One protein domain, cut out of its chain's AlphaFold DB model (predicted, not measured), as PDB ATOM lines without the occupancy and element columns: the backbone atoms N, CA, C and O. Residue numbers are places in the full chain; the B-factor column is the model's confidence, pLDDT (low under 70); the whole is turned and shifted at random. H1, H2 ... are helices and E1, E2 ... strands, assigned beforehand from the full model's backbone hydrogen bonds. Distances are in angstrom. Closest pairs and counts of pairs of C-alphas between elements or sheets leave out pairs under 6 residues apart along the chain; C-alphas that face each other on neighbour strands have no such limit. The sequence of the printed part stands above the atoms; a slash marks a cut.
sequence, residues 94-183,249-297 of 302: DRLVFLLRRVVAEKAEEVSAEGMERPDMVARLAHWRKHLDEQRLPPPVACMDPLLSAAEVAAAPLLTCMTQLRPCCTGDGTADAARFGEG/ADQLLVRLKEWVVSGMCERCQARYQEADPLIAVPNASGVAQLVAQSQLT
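Overview. This is residues 94 to 183 and 249 to 297 of the 302 residues of the protein "RING-type domain-containing protein" of Porphyra umbilicalis (UniProt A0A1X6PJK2). What shape do these atoms make? A two-stranded hairpin, E1 and E2, lies at one end of the longest axis, and H6 stands between it and a body where H5 packs across the helical hairpin H1 and H2. The small corner of H3 and H4 lies at one side, and two long unnamed stretches, residues 133 to 149 and 165 to 183, pair briefly. What is the make-up? The 139 printed residues, mostly helix by class, run H1 H2 H3 H4 H5 H6 E1 E2 H7; the sheet E1 - E2 is antiparallel. The whole is compact, with a radius of gyration of the C-alphas of 15.8 A and spans of 48 by 35 by 24 A.

Along the chain. Where is the sheet? E1 is residues 278 to 282, 12.9 A long, and E2 is 288 to 292, 13.2 A. Where are the helices? H1, residues 94 to 113, runs 29.3 A from C-alpha 94 at (183.814, 125.185, 95.077); H2 is 119 to 132, 20.0 A, and H5 249 to 262, 19.7 A. H3 is 150 to 155, H4 157 to 164, H6 266 to 273 and H7 293 to 296, with C-alpha 296 at (151.488, 128.852, 89.336).

Arrangement. What pairs E1 with E2? N 281 and O 289 are 2.8 A apart, within hydrogen-bond range. What does the hub H5 touch? It touches H1 at a steep tilt of 50 degrees, closest C-alphas Val 103 and Lys 257, 6.0 A, and H2 at 51 degrees, also steep, Met 121 and Val 260, 5.4 A; it only just touches H6, with 3 pairs of C-alphas within 8 A, Arg 255 and Gln 269 closest at 7.1 A. Are the helix backbones complete? Every O i to N i+4 pair is within hydrogen-bond range in H1, H3, H4 and H6; H2 has 9 of 10, H5 8 of 10, and H7 is too short for one.

Size, cuts and confidence. How large is it? The two C-alphas farthest apart, of Gly 115 and Ser 285, are 52.0 A apart. Where are the cut, the long link and low confidence? Residues 184 to 248 are not printed, and C-alphas 183 and 249 are 12.0 A apart; H2 to H3 is a long link. Residues 114 to 117, 249 and 296 to 297 have pLDDT under 70.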
ATOM      1  N   ASP A  94     182.732 124.414  94.455       83.62
ATOM      2  CA  ASP A  94     183.814 125.185  95.077       83.62
ATOM      3  C   ASP A  94     183.307 126.522  95.635       83.62
ATOM      4  O   ASP A  94     183.603 126.890  96.777       83.62
ATOM      5  N   ARG A  95     182.450 127.202  94.869       84.38
ATOM      6  CA  ARG A  95     181.779 128.424  95.303       84.38
ATOM      7  C   ARG A  95     180.840 128.170  96.479       84.38
ATOM      8  O   ARG A  95     180.823 128.955  97.427       84.38
ATOM      9  N   LEU A  96     180.081 127.076  96.452       89.56
ATOM     10  CA  LEU A  96     179.229 126.685  97.576       89.56
ATOM     11  C   LEU A  96     180.052 126.385  98.831       89.56
ATOM     12  O   LEU A  96     179.718 126.891  99.898       89.56
ATOM     13  N   VAL A  97     181.154 125.635  98.722       92.25
ATOM     14  CA  VAL A  97     182.068 125.367  99.847       92.25
ATOM     15  C   VAL A  97     182.600 126.675 100.442       92.25
ATOM     16  O   VAL A  97     182.619 126.827 101.666       92.25
ATOM     17  N   PHE A  98     182.995 127.638  99.603       89.81
ATOM     18  CA  PHE A  98     183.441 128.958 100.055       89.81
ATOM     19  C   PHE A  98     182.352 129.700 100.849       89.81
ATOM     20  O   PHE A  98     182.601 130.141 101.973       89.81
ATOM     21  N   LEU A  99     181.134 129.796 100.306       91.38
ATOM     22  CA  LEU A  99     180.024 130.499 100.961       91.38
ATOM     23  C   LEU A  99     179.568 129.794 102.245       91.38
ATOM     24  O   LEU A  99     179.316 130.454 103.250       91.38
ATOM     25  N   LEU A 100     179.517 128.462 102.248       94.75
ATOM     26  CA  LEU A 100     179.168 127.668 103.425       94.75
ATOM     27  C   LEU A 100     180.146 127.902 104.580       94.75
ATOM     28  O   LEU A 100     179.708 128.057 105.716       94.75
ATOM     29  N   ARG A 101     181.459 127.985 104.313       95.06
ATOM     30  CA  ARG A 101     182.457 128.301 105.354       95.06
ATOM     31  C   ARG A 101     182.217 129.666 105.979       95.06
ATOM     32  O   ARG A 101     182.278 129.790 107.199       95.06
ATOM     33  N   ARG A 102     181.910 130.667 105.150       93.69
ATOM     34  CA  ARG A 102     181.555 132.010 105.616       93.69
ATOM     35  C   ARG A 102     180.318 131.966 106.518       93.69
ATOM     36  O   ARG A 102     180.356 132.510 107.614       93.69
ATOM     37  N   VAL A 103     179.261 131.263 106.104       95.12
ATOM     38  CA  VAL A 103     178.039 131.110 106.915       95.12
ATOM     39  C   VAL A 103     178.315 130.384 108.230       95.12
ATOM     40  O   VAL A 103     177.814 130.816 109.263       95.12
ATOM     41  N   VAL A 104     179.115 129.312 108.218       95.12
ATOM     42  CA  VAL A 104     179.478 128.578 109.439       95.12
ATOM     43  C   VAL A 104     180.222 129.476 110.424       95.12
ATOM     44  O   VAL A 104     179.904 129.433 111.608       95.12
ATOM     45  N   ALA A 105     181.169 130.291 109.953       92.38
ATOM     46  CA  ALA A 105     181.893 131.233 110.804       92.38
ATOM     47  C   ALA A 105     180.949 132.286 111.411       92.38
ATOM     48  O   ALA A 105     180.876 132.402 112.630       92.38
ATOM     49  N   GLU A 106     180.162 132.969 110.571       92.25
ATOM     50  CA  GLU A 106     179.233 134.021 111.007       92.25
ATOM     51  C   GLU A 106     178.180 133.485 112.000       92.25
ATOM     52  O   GLU A 106     177.991 134.034 113.082       92.25
ATOM     53  N   LYS A 107     177.516 132.367 111.676       91.06
ATOM     54  CA  LYS A 107     176.456 131.802 112.528       91.06
ATOM     55  C   LYS A 107     176.981 131.144 113.805       91.06
ATOM     56  O   LYS A 107     176.253 131.115 114.793       91.06
ATOM     57  N   ALA A 108     178.202 130.608 113.817       87.69
ATOM     58  CA  ALA A 108     178.782 130.039 115.037       87.69
ATOM     59  C   ALA A 108     179.049 131.113 116.103       87.69
ATOM     60  O   ALA A 108     178.853 130.854 117.293       87.69
ATOM     61  N   GLU A 109     179.463 132.308 115.678       84.81
ATOM     62  CA  GLU A 109     179.630 133.467 116.556       84.81
ATOM     63  C   GLU A 109     178.282 133.939 117.114       84.81
ATOM     64  O   GLU A 109     178.150 134.067 118.329       84.81
ATOM     65  N   GLU A 110     177.261 134.101 116.260       83.31
ATOM     66  CA  GLU A 110     175.903 134.490 116.681       83.31
ATOM     67  C   GLU A 110     175.327 133.529 117.737       83.31
ATOM     68  O   GLU A 110     174.901 133.955 118.811       83.31
ATOM     69  N   VAL A 111     175.376 132.217 117.474       80.25
ATOM     70  CA  VAL A 111     174.840 131.197 118.393       80.25
ATOM     71  C   VAL A 111     175.572 131.204 119.738       80.25
ATOM     72  O   VAL A 111     174.963 130.947 120.775       80.25
ATOM     73  N   SER A 112     176.868 131.520 119.738       75.19
ATOM     74  CA  SER A 112     177.679 131.585 120.956       75.19
ATOM     75  C   SER A 112     177.446 132.880 121.749       75.19
ATOM     76  O   SER A 112     177.545 132.871 122.974       75.19
ATOM     77  N   ALA A 113     177.140 133.989 121.068       70.88
ATOM     78  CA  ALA A 113     176.971 135.312 121.668       70.88
ATOM     79  C   ALA A 113     175.569 135.554 122.254       70.88
ATOM     80  O   ALA A 113     175.438 136.263 123.250       70.88
ATOM     81  N   GLU A 114     174.519 134.978 121.663       61.75
ATOM     82  CA  GLU A 114     173.129 135.307 122.018       61.75
ATOM     83  C   GLU A 114     172.574 134.552 123.238       61.75
ATOM     84  O   GLU A 114     171.436 134.790 123.639       61.75
ATOM     85  N   GLY A 115     173.330 133.621 123.837       62.69
ATOM     86  CA  GLY A 115     172.826 132.793 124.946       62.69
ATOM     87  C   GLY A 115     171.586 131.961 124.575       62.69
ATOM     88  O   GLY A 115     170.850 131.513 125.454       62.69
ATOM     89  N   MET A 116     171.331 131.781 123.275       62.19
ATOM     90  CA  MET A 116     170.162 131.098 122.734       62.19
ATOM     91  C   MET A 116     170.379 129.578 122.740       62.19
ATOM     92  O   MET A 116     171.218 129.051 122.012       62.19
ATOM     93  N   GLU A 117     169.566 128.836 123.498       68.19
ATOM     94  CA  GLU A 117     169.588 127.366 123.507       68.19
ATOM     95  C   GLU A 117     168.827 126.775 122.302       68.19
ATOM     96  O   GLU A 117     167.714 126.256 122.416       68.19
ATOM     97  N   ARG A 118     169.426 126.854 121.106       86.12
ATOM     98  CA  ARG A 118     168.945 126.176 119.885       86.12
ATOM     99  C   ARG A 118     169.895 125.045 119.482       86.12
ATOM    100  O   ARG A 118     170.712 125.215 118.572       86.12
ATOM    101  N   PRO A 119     169.804 123.869 120.137       91.50
ATOM    102  CA  PRO A 119     170.737 122.770 119.893       91.50
ATOM    103  C   PRO A 119     170.677 122.248 118.450       91.50
ATOM    104  O   PRO A 119     171.669 121.734 117.942       91.50
ATOM    105  N   ASP A 120     169.551 122.427 117.752       93.69
ATOM    106  CA  ASP A 120     169.409 122.054 116.343       93.69
ATOM    107  C   ASP A 120     170.229 122.956 115.407       93.69
ATOM    108  O   ASP A 120     170.793 122.472 114.426       93.69
ATOM    109  N   MET A 121     170.360 124.251 115.716       94.00
ATOM    110  CA  MET A 121     171.227 125.161 114.955       94.00
ATOM    111  C   MET A 121     172.701 124.786 115.139       94.00
ATOM    112  O   MET A 121     173.444 124.701 114.160       94.00
ATOM    113  N   VAL A 122     173.110 124.483 116.377       93.06
ATOM    114  CA  VAL A 122     174.467 124.003 116.692       93.06
ATOM    115  C   VAL A 122     174.771 122.706 115.942       93.06
ATOM    116  O   VAL A 122     175.816 122.597 115.297       93.06
ATOM    117  N   ALA A 123     173.848 121.739 115.966       95.38
ATOM    118  CA  ALA A 123     174.006 120.464 115.272       95.38
ATOM    119  C   ALA A 123     174.139 120.639 113.749       95.38
ATOM    120  O   ALA A 123     174.994 120.011 113.120       95.38
ATOM    121  N   ARG A 124     173.356 121.542 113.147       96.44
ATOM    122  CA  ARG A 124     173.445 121.887 111.717       96.44
ATOM    123  C   ARG A 124     174.760 122.565 111.340       96.44
ATOM    124  O   ARG A 124     175.357 122.194 110.329       96.44
ATOM    125  N   LEU A 125     175.253 123.496 112.156       95.50
ATOM    126  CA  LEU A 125     176.571 124.108 111.946       95.50
ATOM    127  C   LEU A 125     177.693 123.073 112.053       95.50
ATOM    128  O   LEU A 125     178.585 123.045 111.203       95.50
ATOM    129  N   ALA A 126     177.628 122.191 113.052       94.88
ATOM    130  CA  ALA A 126     178.593 121.109 113.226       94.88
ATOM    131  C   ALA A 126     178.580 120.129 112.039       94.88
ATOM    132  O   ALA A 126     179.649 119.721 111.579       94.88
ATOM    133  N   HIS A 127     177.393 119.803 111.509       96.00
ATOM    134  CA  HIS A 127     177.232 118.986 110.301       96.00
ATOM    135  C   HIS A 127     177.976 119.592 109.113       96.00
ATOM    136  O   HIS A 127     178.797 118.917 108.499       96.00
ATOM    137  N   TRP A 128     177.758 120.874 108.816       96.00
ATOM    138  CA  TRP A 128     178.478 121.548 107.734       96.00
ATOM    139  C   TRP A 128     179.982 121.622 107.994       96.00
ATOM    140  O   TRP A 128     180.762 121.206 107.136       96.00
ATOM    141  N   ARG A 129     180.399 122.075 109.183       95.44
ATOM    142  CA  ARG A 129     181.819 122.239 109.531       95.44
ATOM    143  C   ARG A 129     182.623 120.962 109.287       95.44
ATOM    144  O   ARG A 129     183.653 121.017 108.624       95.44
ATOM    145  N   LYS A 130     182.091 119.812 109.720       94.50
ATOM    146  CA  LYS A 130     182.727 118.492 109.583       94.50
ATOM    147  C   LYS A 130     183.186 118.172 108.156       94.50
ATOM    148  O   LYS A 130     184.205 117.517 107.984       94.50
ATOM    149  N   HIS A 131     182.428 118.593 107.145       93.31
ATOM    150  CA  HIS A 131     182.719 118.282 105.742       93.31
ATOM    151  C   HIS A 131     183.499 119.391 105.034       93.31
ATOM    152  O   HIS A 131     184.303 119.119 104.138       93.31
ATOM    153  N   LEU A 132     183.301 120.637 105.461       93.62
ATOM    154  CA  LEU A 132     183.997 121.786 104.894       93.62
ATOM    155  C   LEU A 132     185.482 121.799 105.258       93.62
ATOM    156  O   LEU A 132     186.275 122.298 104.461       93.62
ATOM    157  N   ASP A 133     185.883 121.221 106.391       87.75
ATOM    158  CA  ASP A 133     187.302 121.041 106.738       87.75
ATOM    159  C   ASP A 133     188.038 120.197 105.673       87.75
ATOM    160  O   ASP A 133     189.205 120.435 105.367       87.75
ATOM    161  N   GLU A 134     187.318 119.292 105.006       89.56
ATOM    162  CA  GLU A 134     187.821 118.397 103.958       89.56
ATOM    163  C   GLU A 134     187.599 118.941 102.531       89.56
ATOM    164  O   GLU A 134     187.712 118.189 101.563       89.56
ATOM    165  N   GLN A 135     187.249 120.229 102.381       89.56
ATOM    166  CA  GLN A 135     186.909 120.871 101.095       89.56
ATOM    167  C   GLN A 135     185.765 120.184 100.325       89.56
ATOM    168  O   GLN A 135     185.706 120.249  99.098       89.56
ATOM    169  N   ARG A 136     184.829 119.538 101.026       92.62
ATOM    170  CA  ARG A 136     183.696 118.846 100.403       92.62
ATOM    171  C   ARG A 136     182.370 119.464 100.810       92.62
ATOM    172  O   ARG A 136     182.212 119.958 101.926       92.62
ATOM    173  N   LEU A 137     181.398 119.398  99.900       93.94
ATOM    174  CA  LEU A 137     180.017 119.686 100.261       93.94
ATOM    175  C   LEU A 137     179.531 118.652 101.288       93.94
ATOM    176  O   LEU A 137     179.852 117.464 101.163       93.94
ATOM    177  N   PRO A 138     178.774 119.086 102.307       95.69
ATOM    178  CA  PRO A 138     178.173 118.175 103.265       95.69
ATOM    179  C   PRO A 138     177.151 117.271 102.561       95.69
ATOM    180  O   PRO A 138     176.477 117.721 101.630       95.69
ATOM    181  N   PRO A 139     176.999 116.007 102.991       96.94
ATOM    182  CA  PRO A 139     175.991 115.131 102.429       96.94
ATOM    183  C   PRO A 139     174.585 115.673 102.745       96.94
ATOM    184  O   PRO A 139     174.394 116.318 103.789       96.94
ATOM    185  N   PRO A 140     173.597 115.389 101.879       97.56
ATOM    186  CA  PRO A 140     172.226 115.814 102.104       97.56
ATOM    187  C   PRO A 140     171.624 115.204 103.371       97.56
ATOM    188  O   PRO A 140     171.963 114.088 103.769       97.56
ATOM    189  N   VAL A 141     170.682 115.924 103.975       97.88
ATOM    190  CA  VAL A 141     169.922 115.475 105.152       97.88
ATOM    191  C   VAL A 141     168.423 115.557 104.882       97.88
ATOM    192  O   VAL A 141     167.996 116.116 103.872       97.88
ATOM    193  N   ALA A 142     167.592 115.010 105.770       97.19
ATOM    194  CA  ALA A 142     166.152 115.191 105.635       97.19
ATOM    195  C   ALA A 142     165.774 116.676 105.812       97.19
ATOM    196  O   ALA A 142     166.323 117.389 106.652       97.19
ATOM    197  N   CYS A 143     164.816 117.156 105.021       97.50
ATOM    198  CA  CYS A 143     164.310 118.516 105.147       97.50
ATOM    199  C   CYS A 143     163.748 118.752 106.562       97.50
ATOM    200  O   CYS A 143     162.921 117.980 107.055       97.50
ATOM    201  N   MET A 144     164.169 119.853 107.184       96.69
ATOM    202  CA  MET A 144     163.862 120.259 108.558       96.69
ATOM    203  C   MET A 144     164.336 119.268 109.637       96.69
ATOM    204  O   MET A 144     163.809 119.275 110.751       96.69
ATOM    205  N   ASP A 145     165.315 118.405 109.347       95.88
ATOM    206  CA  ASP A 145     165.928 117.541 110.362       95.88
ATOM    207  C   ASP A 145     166.613 118.401 111.446       95.88
ATOM    208  O   ASP A 145     167.304 119.377 111.118       95.88
ATOM    209  N   PRO A 146     166.390 118.129 112.745       95.69
ATOM    210  CA  PRO A 146     167.109 118.823 113.805       95.69
ATOM    211  C   PRO A 146     168.557 118.332 113.936       95.69
ATOM    212  O   PRO A 146     169.329 118.988 114.619       95.69
ATOM    213  N   LEU A 147     168.917 117.203 113.305       96.75
ATOM    214  CA  LEU A 147     170.215 116.527 113.429       96.75
ATOM    215  C   LEU A 147     170.566 116.181 114.879       96.75
ATOM    216  O   LEU A 147     171.721 116.210 115.292       96.75
ATOM    217  N   LEU A 148     169.529 115.828 115.631       95.88
ATOM    218  CA  LEU A 148     169.580 115.458 117.035       95.88
ATOM    219  C   LEU A 148     168.833 114.143 117.242       95.88
ATOM    220  O   LEU A 148     167.896 113.810 116.507       95.88
ATOM    221  N   SER A 149     169.215 113.410 118.279       95.50
ATOM    222  CA  SER A 149     168.483 112.231 118.729       95.50
ATOM    223  C   SER A 149     167.101 112.602 119.275       95.50
ATOM    224  O   SER A 149     166.829 113.732 119.683       95.50
ATOM    225  N   ALA A 150     166.206 111.614 119.347       91.19
ATOM    226  CA  ALA A 150     164.884 111.813 119.940       91.19
ATOM    227  C   ALA A 150     164.955 112.258 121.415       91.19
ATOM    228  O   ALA A 150     164.085 113.003 121.859       91.19
ATOM    229  N   ALA A 151     165.984 111.825 122.153       92.75
ATOM    230  CA  ALA A 151     166.195 112.209 123.545       92.75
ATOM    231  C   ALA A 151     166.622 113.679 123.671       92.75
ATOM    232  O   ALA A 151     166.056 114.407 124.479       92.75
ATOM    233  N   GLU A 152     167.553 114.131 122.828       93.94
ATOM    234  CA  GLU A 152     167.987 115.535 122.785       93.94
ATOM    235  C   GLU A 152     166.842 116.467 122.375       93.94
ATOM    236  O   GLU A 152     166.647 117.516 122.982       93.94
ATOM    237  N   VAL A 153     166.024 116.060 121.399       91.81
ATOM    238  CA  VAL A 153     164.820 116.816 121.024       91.81
ATOM    239  C   VAL A 153     163.838 116.900 122.195       91.81
ATOM    240  O   VAL A 153     163.336 117.985 122.481       91.81
ATOM    241  N   ALA A 154     163.577 115.784 122.884       88.31
ATOM    242  CA  ALA A 154     162.659 115.730 124.023       88.31
ATOM    243  C   ALA A 154     163.132 116.569 125.223       88.31
ATOM    244  O   ALA A 154     162.300 117.076 125.972       88.31
ATOM    245  N   ALA A 155     164.447 116.745 125.385       89.06
ATOM    246  CA  ALA A 155     165.038 117.585 126.423       89.06
ATOM    247  C   ALA A 155     164.860 119.096 126.168       89.06
ATOM    248  O   ALA A 155     165.030 119.884 127.093       89.06
ATOM    249  N   ALA A 156     164.481 119.503 124.950       86.75
ATOM    250  CA  ALA A 156     164.256 120.895 124.561       86.75
ATOM    251  C   ALA A 156     162.769 121.133 124.196       86.75
ATOM    252  O   ALA A 156     162.363 120.863 123.059       86.75
ATOM    253  N   PRO A 157     161.924 121.655 125.115       83.38
ATOM    254  CA  PRO A 157     160.472 121.761 124.910       83.38
ATOM    255  C   PRO A 157     160.058 122.558 123.667       83.38
ATOM    256  O   PRO A 157     159.191 122.116 122.905       83.38
ATOM    257  N   LEU A 158     160.708 123.701 123.420       81.38
ATOM    258  CA  LEU A 158     160.449 124.522 122.235       81.38
ATOM    259  C   LEU A 158     160.791 123.759 120.951       81.38
ATOM    260  O   LEU A 158     159.991 123.734 120.016       81.38
ATOM    261  N   LEU A 159     161.938 123.075 120.922       87.81
ATOM    262  CA  LEU A 159     162.339 122.277 119.771       87.81
ATOM    263  C   LEU A 159     161.365 121.119 119.546       87.81
ATOM    264  O   LEU A 159     160.924 120.923 118.417       87.81
ATOM    265  N   THR A 160     160.962 120.402 120.600       88.81
ATOM    266  CA  THR A 160     159.916 119.369 120.524       88.81
ATOM    267  C   THR A 160     158.648 119.916 119.872       88.81
ATOM    268  O   THR A 160     158.149 119.306 118.923       88.81
ATOM    269  N   CYS A 161     158.161 121.079 120.313       86.12
ATOM    270  CA  CYS A 161     157.008 121.740 119.704       86.12
ATOM    271  C   CYS A 161     157.240 122.017 118.213       86.12
ATOM    272  O   CYS A 161     156.476 121.544 117.368       86.12
ATOM    273  N   MET A 162     158.349 122.682 117.872       88.81
ATOM    274  CA  MET A 162     158.716 122.972 116.485       88.81
ATOM    275  C   MET A 162     158.758 121.700 115.636       88.81
ATOM    276  O   MET A 162     158.288 121.719 114.505       88.81
ATOM    277  N   THR A 163     159.250 120.573 116.175       90.44
ATOM    278  CA  THR A 163     159.294 119.286 115.462       90.44
ATOM    279  C   THR A 163     157.921 118.711 115.125       90.44
ATOM    280  O   THR A 163     157.765 118.039 114.106       90.44
ATOM    281  N   GLN A 164     156.925 118.985 115.966       89.56
ATOM    282  CA  GLN A 164     155.560 118.482 115.828       89.56
ATOM    283  C   GLN A 164     154.693 119.381 114.942       89.56
ATOM    284  O   GLN A 164     153.708 118.897 114.384       89.56
ATOM    285  N   LEU A 165     155.061 120.658 114.806       90.31
ATOM    286  CA  LEU A 165     154.372 121.661 113.987       90.31
ATOM    287  C   LEU A 165     154.948 121.812 112.576       90.31
ATOM    288  O   LEU A 165     154.454 122.626 111.799       90.31
ATOM    289  N   ARG A 166     155.998 121.057 112.229       92.06
ATOM    290  CA  ARG A 166     156.635 121.181 110.913       92.06
ATOM    291  C   ARG A 166     155.632 120.898 109.788       92.06
ATOM    292  O   ARG A 166     154.915 119.891 109.862       92.06
ATOM    293  N   PRO A 167     155.623 121.715 108.723       93.56
ATOM    294  CA  PRO A 167     154.844 121.413 107.534       93.56
ATOM    295  C   PRO A 167     155.397 120.179 106.808       93.56
ATOM    296  O   PRO A 167     156.510 119.710 107.059       93.56
ATOM    297  N   CYS A 168     154.620 119.644 105.870       96.44
ATOM    298  CA  CYS A 168     155.131 118.669 104.917       96.44
ATOM    299  C   CYS A 168     156.131 119.335 103.958       96.44
ATOM    300  O   CYS A 168     155.905 120.454 103.502       96.44
ATOM    301  N   CYS A 169     157.237 118.650 103.648       96.31
ATOM    302  CA  CYS A 169     158.216 119.157 102.689       96.31
ATOM    303  C   CYS A 169     157.600 119.266 101.284       96.31
ATOM    304  O   CYS A 169     156.971 118.323 100.798       96.31
ATOM    305  N   THR A 170     157.833 120.405 100.633       94.44
ATOM    306  CA  THR A 170     157.293 120.767  99.311       94.44
ATOM    307  C   THR A 170     158.155 120.250  98.152       94.44
ATOM    308  O   THR A 170     157.743 120.304  96.995       94.44
ATOM    309  N   GLY A 171     159.346 119.735  98.458       94.00
ATOM    310  CA  GLY A 171     160.223 119.029  97.529       94.00
ATOM    311  C   GLY A 171     160.200 117.516  97.740       94.00
ATOM    312  O   GLY A 171     159.180 116.930  98.115       94.00
ATOM    313  N   ASP A 172     161.360 116.891  97.550       94.06
ATOM    314  CA  ASP A 172     161.590 115.443  97.657       94.06
ATOM    315  C   ASP A 172     161.927 114.965  99.087       94.06
ATOM    316  O   ASP A 172     162.296 113.812  99.298       94.06
ATOM    317  N   GLY A 173     161.807 115.844 100.086       95.31
ATOM    318  CA  GLY A 173     162.139 115.533 101.476       95.31
ATOM    319  C   GLY A 173     163.625 115.661 101.817       95.31
ATOM    320  O   GLY A 173     163.991 115.366 102.956       95.31
ATOM    321  N   THR A 174     164.462 116.132 100.889       96.62
ATOM    322  CA  THR A 174     165.913 116.258 101.064       96.62
ATOM    323  C   THR A 174     166.333 117.725 101.094       96.62
ATOM    324  O   THR A 174     165.924 118.511 100.249       96.62
ATOM    325  N   ALA A 175     167.162 118.098 102.068       97.56
ATOM    326  CA  ALA A 175     167.886 119.362 102.081       97.56
ATOM    327  C   ALA A 175     169.339 119.105 101.665       97.56
ATOM    328  O   ALA A 175     170.081 118.403 102.356       97.56
ATOM    329  N   ASP A 176     169.720 119.670 100.524       97.44
ATOM    330  CA  ASP A 176     171.030 119.510  99.900       97.44
ATOM    331  C   ASP A 176     171.614 120.894  99.609       97.44
ATOM    332  O   ASP A 176     170.999 121.706  98.913       97.44
ATOM    333  N   ALA A 177     172.814 121.160 100.129       95.44
ATOM    334  CA  ALA A 177     173.467 122.450  99.960       95.44
ATOM    335  C   ALA A 177     173.702 122.815  98.484       95.44
ATOM    336  O   ALA A 177     173.686 123.997  98.136       95.44
ATOM    337  N   ALA A 178     173.842 121.814  97.607       93.69
ATOM    338  CA  ALA A 178     173.990 122.011  96.166       93.69
ATOM    339  C   ALA A 178     172.757 122.645  95.499       93.69
ATOM    340  O   ALA A 178     172.862 123.225  94.415       93.69
ATOM    341  N   ARG A 179     171.586 122.568  96.141       94.38
ATOM    342  CA  ARG A 179     170.300 122.978  95.564       94.38
ATOM    343  C   ARG A 179     169.853 124.383  95.965       94.38
ATOM    344  O   ARG A 179     168.972 124.932  95.314       94.38
ATOM    345  N   PHE A 180     170.479 125.022  96.960       92.94
ATOM    346  CA  PHE A 180     170.050 126.352  97.435       92.94
ATOM    347  C   PHE A 180     170.180 127.473  96.400       92.94
ATOM    348  O   PHE A 180     169.554 128.520  96.551       92.94
ATOM    349  N   GLY A 181     170.931 127.255  95.322       87.44
ATOM    350  CA  GLY A 181     170.964 128.158  94.175       87.44
ATOM    351  C   GLY A 181     169.809 128.002  93.186       87.44
ATOM    352  O   GLY A 181     169.838 128.647  92.143       87.44
ATOM    353  N   GLU A 182     168.812 127.147  93.440       86.31
ATOM    354  CA  GLU A 182     167.679 126.951  92.527       86.31
ATOM    355  C   GLU A 182     166.955 128.270  92.239       86.31
ATOM    356  O   GLU A 182     166.523 128.967  93.152       86.31
ATOM    357  N   GLY A 183     166.824 128.636  90.966       76.38
ATOM    358  CA  GLY A 183     166.193 129.905  90.600       76.38
ATOM    359  C   GLY A 183     167.052 131.148  90.857       76.38
ATOM    360  O   GLY A 183     166.599 132.248  90.559       76.38
ATOM    361  N   ALA A 249     174.110 136.382  95.010       65.25
ATOM    362  CA  ALA A 249     174.999 136.009  96.106       65.25
ATOM    363  C   ALA A 249     174.386 136.319  97.461       65.25
ATOM    364  O   ALA A 249     174.441 135.444  98.325       65.25
ATOM    365  N   ASP A 250     173.781 137.492  97.638       77.69
ATOM    366  CA  ASP A 250     173.176 137.823  98.921       77.69
ATOM    367  C   ASP A 250     171.940 136.961  99.171       77.69
ATOM    368  O   ASP A 250     171.822 136.390 100.254       77.69
ATOM    369  N   GLN A 251     171.104 136.708  98.155       83.31
ATOM    370  CA  GLN A 251     169.988 135.767  98.306       83.31
ATOM    371  C   GLN A 251     170.470 134.334  98.579       83.31
ATOM    372  O   GLN A 251     169.895 133.640  99.419       83.31
ATOM    373  N   LEU A 252     171.542 133.870  97.923       87.50
ATOM    374  CA  LEU A 252     172.112 132.553  98.224       87.50
ATOM    375  C   LEU A 252     172.635 132.499  99.663       87.50
ATOM    376  O   LEU A 252     172.391 131.523 100.366       87.50
ATOM    377  N   LEU A 253     173.313 133.546 100.134       89.62
ATOM    378  CA  LEU A 253     173.764 133.641 101.521       89.62
ATOM    379  C   LEU A 253     172.592 133.649 102.501       89.62
ATOM    380  O   LEU A 253     172.675 132.971 103.522       89.62
ATOM    381  N   VAL A 254     171.499 134.351 102.189       91.62
ATOM    382  CA  VAL A 254     170.259 134.325 102.977       91.62
ATOM    383  C   VAL A 254     169.731 132.897 103.078       91.62
ATOM    384  O   VAL A 254     169.545 132.410 104.189       91.62
ATOM    385  N   ARG A 255     169.593 132.179 101.957       94.12
ATOM    386  CA  ARG A 255     169.133 130.777 101.934       94.12
ATOM    387  C   ARG A 255     170.030 129.831 102.732       94.12
ATOM    388  O   ARG A 255     169.550 128.988 103.494       94.12
ATOM    389  N   LEU A 256     171.347 129.980 102.596       95.50
ATOM    390  CA  LEU A 256     172.321 129.180 103.340       95.50
ATOM    391  C   LEU A 256     172.249 129.465 104.848       95.50
ATOM    392  O   LEU A 256     172.218 128.534 105.652       95.50
ATOM    393  N   LYS A 257     172.176 130.739 105.250       96.00
ATOM    394  CA  LYS A 257     171.997 131.132 106.659       96.00
ATOM    395  C   LYS A 257     170.684 130.604 107.220       96.00
ATOM    396  O   LYS A 257     170.649 130.107 108.343       96.00
ATOM    397  N   GLU A 258     169.627 130.679 106.431       96.06
ATOM    398  CA  GLU A 258     168.293 130.254 106.822       96.06
ATOM    399  C   GLU A 258     168.198 128.735 107.009       96.06
ATOM    400  O   GLU A 258     167.531 128.266 107.930       96.06
ATOM    401  N   TRP A 259     168.947 127.938 106.237       97.44
ATOM    402  CA  TRP A 259     169.010 126.494 106.475       97.44
ATOM    403  C   TRP A 259     169.518 126.154 107.879       97.44
ATOM    404  O   TRP A 259     169.007 125.226 108.506       97.44
ATOM    405  N   VAL A 260     170.474 126.914 108.420       96.19
ATOM    406  CA  VAL A 260     170.940 126.709 109.800       96.19
ATOM    407  C   VAL A 260     169.780 126.891 110.784       96.19
ATOM    408  O   VAL A 260     169.606 126.085 111.699       96.19
ATOM    409  N   VAL A 261     168.935 127.899 110.558       93.44
ATOM    410  CA  VAL A 261     167.825 128.273 111.445       93.44
ATOM    411  C   VAL A 261     166.650 127.295 111.347       93.44
ATOM    412  O   VAL A 261     166.167 126.811 112.378       93.44
ATOM    413  N   SER A 262     166.191 126.975 110.135       95.00
ATOM    414  CA  SER A 262     164.966 126.191 109.905       95.00
ATOM    415  C   SER A 262     165.199 124.743 109.470       95.00
ATOM    416  O   SER A 262     164.322 123.894 109.649       95.00
ATOM    417  N   GLY A 263     166.358 124.438 108.883       96.88
ATOM    418  CA  GLY A 263     166.654 123.158 108.233       96.88
ATOM    419  C   GLY A 263     165.871 122.928 106.937       96.88
ATOM    420  O   GLY A 263     165.914 121.825 106.387       96.88
ATOM    421  N   MET A 264     165.116 123.918 106.454       97.81
ATOM    422  CA  MET A 264     164.294 123.805 105.249       97.81
ATOM    423  C   MET A 264     165.153 123.592 103.998       97.81
ATOM    424  O   MET A 264     166.166 124.262 103.824       97.81
ATOM    425  N   CYS A 265     164.732 122.688 103.107       97.31
ATOM    426  CA  CYS A 265     165.315 122.586 101.768       97.31
ATOM    427  C   CYS A 265     164.986 123.823 100.921       97.31
ATOM    428  O   CYS A 265     164.107 124.612 101.279       97.31
ATOM    429  N   GLU A 266     165.637 123.953  99.769       94.38
ATOM    430  CA  GLU A 266     165.488 125.071  98.834       94.38
ATOM    431  C   GLU A 266     164.024 125.351  98.468       94.38
ATOM    432  O   GLU A 266     163.610 126.503  98.384       94.38
ATOM    433  N   ARG A 267     163.196 124.304  98.353       93.75
ATOM    434  CA  ARG A 267     161.774 124.428  97.992       93.75
ATOM    435  C   ARG A 267     160.886 124.868  99.136       93.75
ATOM    436  O   ARG A 267     159.877 125.539  98.920       93.75
ATOM    437  N   CYS A 268     161.229 124.459 100.351       95.38
ATOM    438  CA  CYS A 268     160.518 124.898 101.542       95.38
ATOM    439  C   CYS A 268     160.861 126.360 101.838       95.38
ATOM    440  O   CYS A 268     159.946 127.132 102.109       95.38
ATOM    441  N   GLN A 269     162.136 126.745 101.712       95.25
ATOM    442  CA  GLN A 269     162.560 128.142 101.847       95.25
ATOM    443  C   GLN A 269     161.856 129.021 100.813       95.25
ATOM    444  O   GLN A 269     161.156 129.953 101.193       95.25
ATOM    445  N   ALA A 270     161.926 128.651  99.529       89.94
ATOM    446  CA  ALA A 270     161.215 129.343  98.460       89.94
ATOM    447  C   ALA A 270     159.731 129.547  98.811       89.94
ATOM    448  O   ALA A 270     159.257 130.674  98.885       89.94
ATOM    449  N   ARG A 271     158.999 128.469  99.117       89.50
ATOM    450  CA  ARG A 271     157.553 128.560  99.368       89.50
ATOM    451  C   ARG A 271     157.188 129.414 100.584       89.50
ATOM    452  O   ARG A 271     156.166 130.094 100.549       89.50
ATOM    453  N   TYR A 272     157.910 129.258 101.692       90.31
ATOM    454  CA  TYR A 272     157.477 129.793 102.986       90.31
ATOM    455  C   TYR A 272     158.150 131.111 103.363       90.31
ATOM    456  O   TYR A 272     157.666 131.783 104.271       90.31
ATOM    457  N   GLN A 273     159.261 131.461 102.716       90.75
ATOM    458  CA  GLN A 273     160.124 132.566 103.138       90.75
ATOM    459  C   GLN A 273     160.406 133.569 102.014       90.75
ATOM    460  O   GLN A 273     160.909 134.653 102.297       90.75
ATOM    461  N   GLU A 274     160.052 133.256 100.765       88.06
ATOM    462  CA  GLU A 274     160.236 134.152  99.621       88.06
ATOM    463  C   GLU A 274     158.881 134.619  99.076       88.06
ATOM    464  O   GLU A 274     157.907 133.870  99.056       88.06
ATOM    465  N   ALA A 275     158.799 135.886  98.657       81.06
ATOM    466  CA  ALA A 275     157.533 136.500  98.251       81.06
ATOM    467  C   ALA A 275     157.038 136.036  96.866       81.06
ATOM    468  O   ALA A 275     155.832 135.917  96.661       81.06
ATOM    469  N   ASP A 276     157.954 135.783  95.925       80.06
ATOM    470  CA  ASP A 276     157.649 135.235  94.594       80.06
ATOM    471  C   ASP A 276     158.870 134.489  94.013       80.06
ATOM    472  O   ASP A 276     159.527 134.970  93.085       80.06
ATOM    473  N   PRO A 277     159.258 133.347  94.604       79.62
ATOM    474  CA  PRO A 277     160.416 132.585  94.155       79.62
ATOM    475  C   PRO A 277     160.208 131.992  92.759       79.62
ATOM    476  O   PRO A 277     159.093 131.659  92.349       79.62
ATOM    477  N   LEU A 278     161.315 131.730  92.066       79.06
ATOM    478  CA  LEU A 278     161.324 130.805  90.936       79.06
ATOM    479  C   LEU A 278     161.380 129.365  91.452       79.06
ATOM    480  O   LEU A 278     162.312 128.991  92.161       79.06
ATOM    481  N   ILE A 279     160.404 128.553  91.059       79.00
ATOM    482  CA  ILE A 279     160.277 127.153  91.467       79.00
ATOM    483  C   ILE A 279     160.443 126.263  90.239       79.00
ATOM    484  O   ILE A 279     159.880 126.537  89.177       79.00
ATOM    485  N   ALA A 280     161.208 125.179  90.378       84.06
ATOM    486  CA  ALA A 280     161.325 124.190  89.318       84.06
ATOM    487  C   ALA A 280     160.059 123.316  89.246       84.06
ATOM    488  O   ALA A 280     159.692 122.634  90.201       84.06
ATOM    489  N   VAL A 281     159.398 123.306  88.091       83.56
ATOM    490  CA  VAL A 281     158.185 122.521  87.814       83.56
ATOM    491  C   VAL A 281     158.323 121.786  86.479       83.56
ATOM    492  O   VAL A 281     159.015 122.281  85.583       83.56
ATOM    493  N   PRO A 282     157.705 120.607  86.301       83.50
ATOM    494  CA  PRO A 282     157.675 119.957  84.997       83.50
ATOM    495  C   PRO A 282     156.801 120.763  84.025       83.50
ATOM    496  O   PRO A 282     155.729 121.247  84.382       83.50
ATOM    497  N   ASN A 283     157.253 120.917  82.784       79.44
ATOM    498  CA  ASN A 283     156.437 121.458  81.699       79.44
ATOM    499  C   ASN A 283     155.591 120.354  81.028       79.44
ATOM    500  O   ASN A 283     155.671 119.182  81.396       79.44
ATOM    501  N   ALA A 284     154.824 120.705  79.989       77.38
ATOM    502  CA  ALA A 284     153.974 119.757  79.255       77.38
ATOM    503  C   ALA A 284     154.732 118.571  78.619       77.38
ATOM    504  O   ALA A 284     154.134 117.530  78.364       77.38
ATOM    505  N   SER A 285     156.039 118.704  78.368       77.94
ATOM    506  CA  SER A 285     156.894 117.620  77.864       77.94
ATOM    507  C   SER A 285     157.623 116.858  78.980       77.94
ATOM    508  O   SER A 285     158.517 116.070  78.686       77.94
ATOM    509  N   GLY A 286     157.311 117.126  80.253       78.19
ATOM    510  CA  GLY A 286     157.966 116.525  81.419       78.19
ATOM    511  C   GLY A 286     159.357 117.089  81.736       78.19
ATOM    512  O   GLY A 286     160.028 116.601  82.641       78.19
ATOM    513  N   VAL A 287     159.806 118.122  81.017       80.56
ATOM    514  CA  VAL A 287     161.104 118.769  81.247       80.56
ATOM    515  C   VAL A 287     160.945 119.819  82.338       80.56
ATOM    516  O   VAL A 287     160.046 120.656  82.273       80.56
ATOM    517  N   ALA A 288     161.833 119.800  83.330       82.12
ATOM    518  CA  ALA A 288     161.835 120.800  84.388       82.12
ATOM    519  C   ALA A 288     162.146 122.200  83.835       82.12
ATOM    520  O   ALA A 288     163.080 122.390  83.054       82.12
ATOM    521  N   GLN A 289     161.369 123.186  84.270       79.12
ATOM    522  CA  GLN A 289     161.553 124.603  83.977       79.12
ATOM    523  C   GLN A 289     161.331 125.427  85.245       79.12
ATOM    524  O   GLN A 289     160.635 124.985  86.156       79.12
ATOM    525  N   LEU A 290     161.907 126.625  85.292       78.81
ATOM    526  CA  LEU A 290     161.703 127.563  86.391       78.81
ATOM    527  C   LEU A 290     160.520 128.474  86.068       78.81
ATOM    528  O   LEU A 290     160.461 129.059  84.988       78.81
ATOM    529  N   VAL A 291     159.586 128.580  87.008       74.94
ATOM    530  CA  VAL A 291     158.367 129.391  86.895       74.94
ATOM    531  C   VAL A 291     158.215 130.201  88.178       74.94
ATOM    532  O   VAL A 291     158.502 129.680  89.256       74.94
ATOM    533  N   ALA A 292     157.794 131.464  88.081       77.44
ATOM    534  CA  ALA A 292     157.526 132.266  89.276       77.44
ATOM    535  C   ALA A 292     156.319 131.692  90.026       77.44
ATOM    536  O   ALA A 292     155.344 131.265  89.405       77.44
ATOM    537  N   GLN A 293     156.361 131.669  91.354       76.56
ATOM    538  CA  GLN A 293     155.276 131.106  92.155       76.56
ATOM    539  C   GLN A 293     153.929 131.786  91.867       76.56
ATOM    540  O   GLN A 293     152.902 131.109  91.797       76.56
ATOM    541  N   SER A 294     153.930 133.096  91.627       76.31
ATOM    542  CA  SER A 294     152.759 133.873  91.213       76.31
ATOM    543  C   SER A 294     152.117 133.342  89.925       76.31
ATOM    544  O   SER A 294     150.892 133.330  89.801       76.31
ATOM    545  N   GLN A 295     152.914 132.799  89.002       72.00
ATOM    546  CA  GLN A 295     152.456 132.222  87.733       72.00
ATOM    547  C   GLN A 295     151.871 130.812  87.884       72.00
ATOM    548  O   GLN A 295     151.203 130.326  86.973       72.00
ATOM    549  N   LEU A 296     152.091 130.151  89.025       67.88
ATOM    550  CA  LEU A 296     151.488 128.852  89.336       67.88
ATOM    551  C   LEU A 296     150.047 128.991  89.853       67.88
ATOM    552  O   LEU A 296     149.318 128.003  89.938       67.88
ATOM    553  N   THR A 297     149.595 130.209  90.171       52.22
ATOM    554  CA  THR A 297     148.200 130.441  90.557       52.22
ATOM    555  C   THR A 297     147.288 130.372  89.323       52.22
ATOM    556  O   THR A 297     147.314 131.227  88.446       52.22
TER     557      THR A 297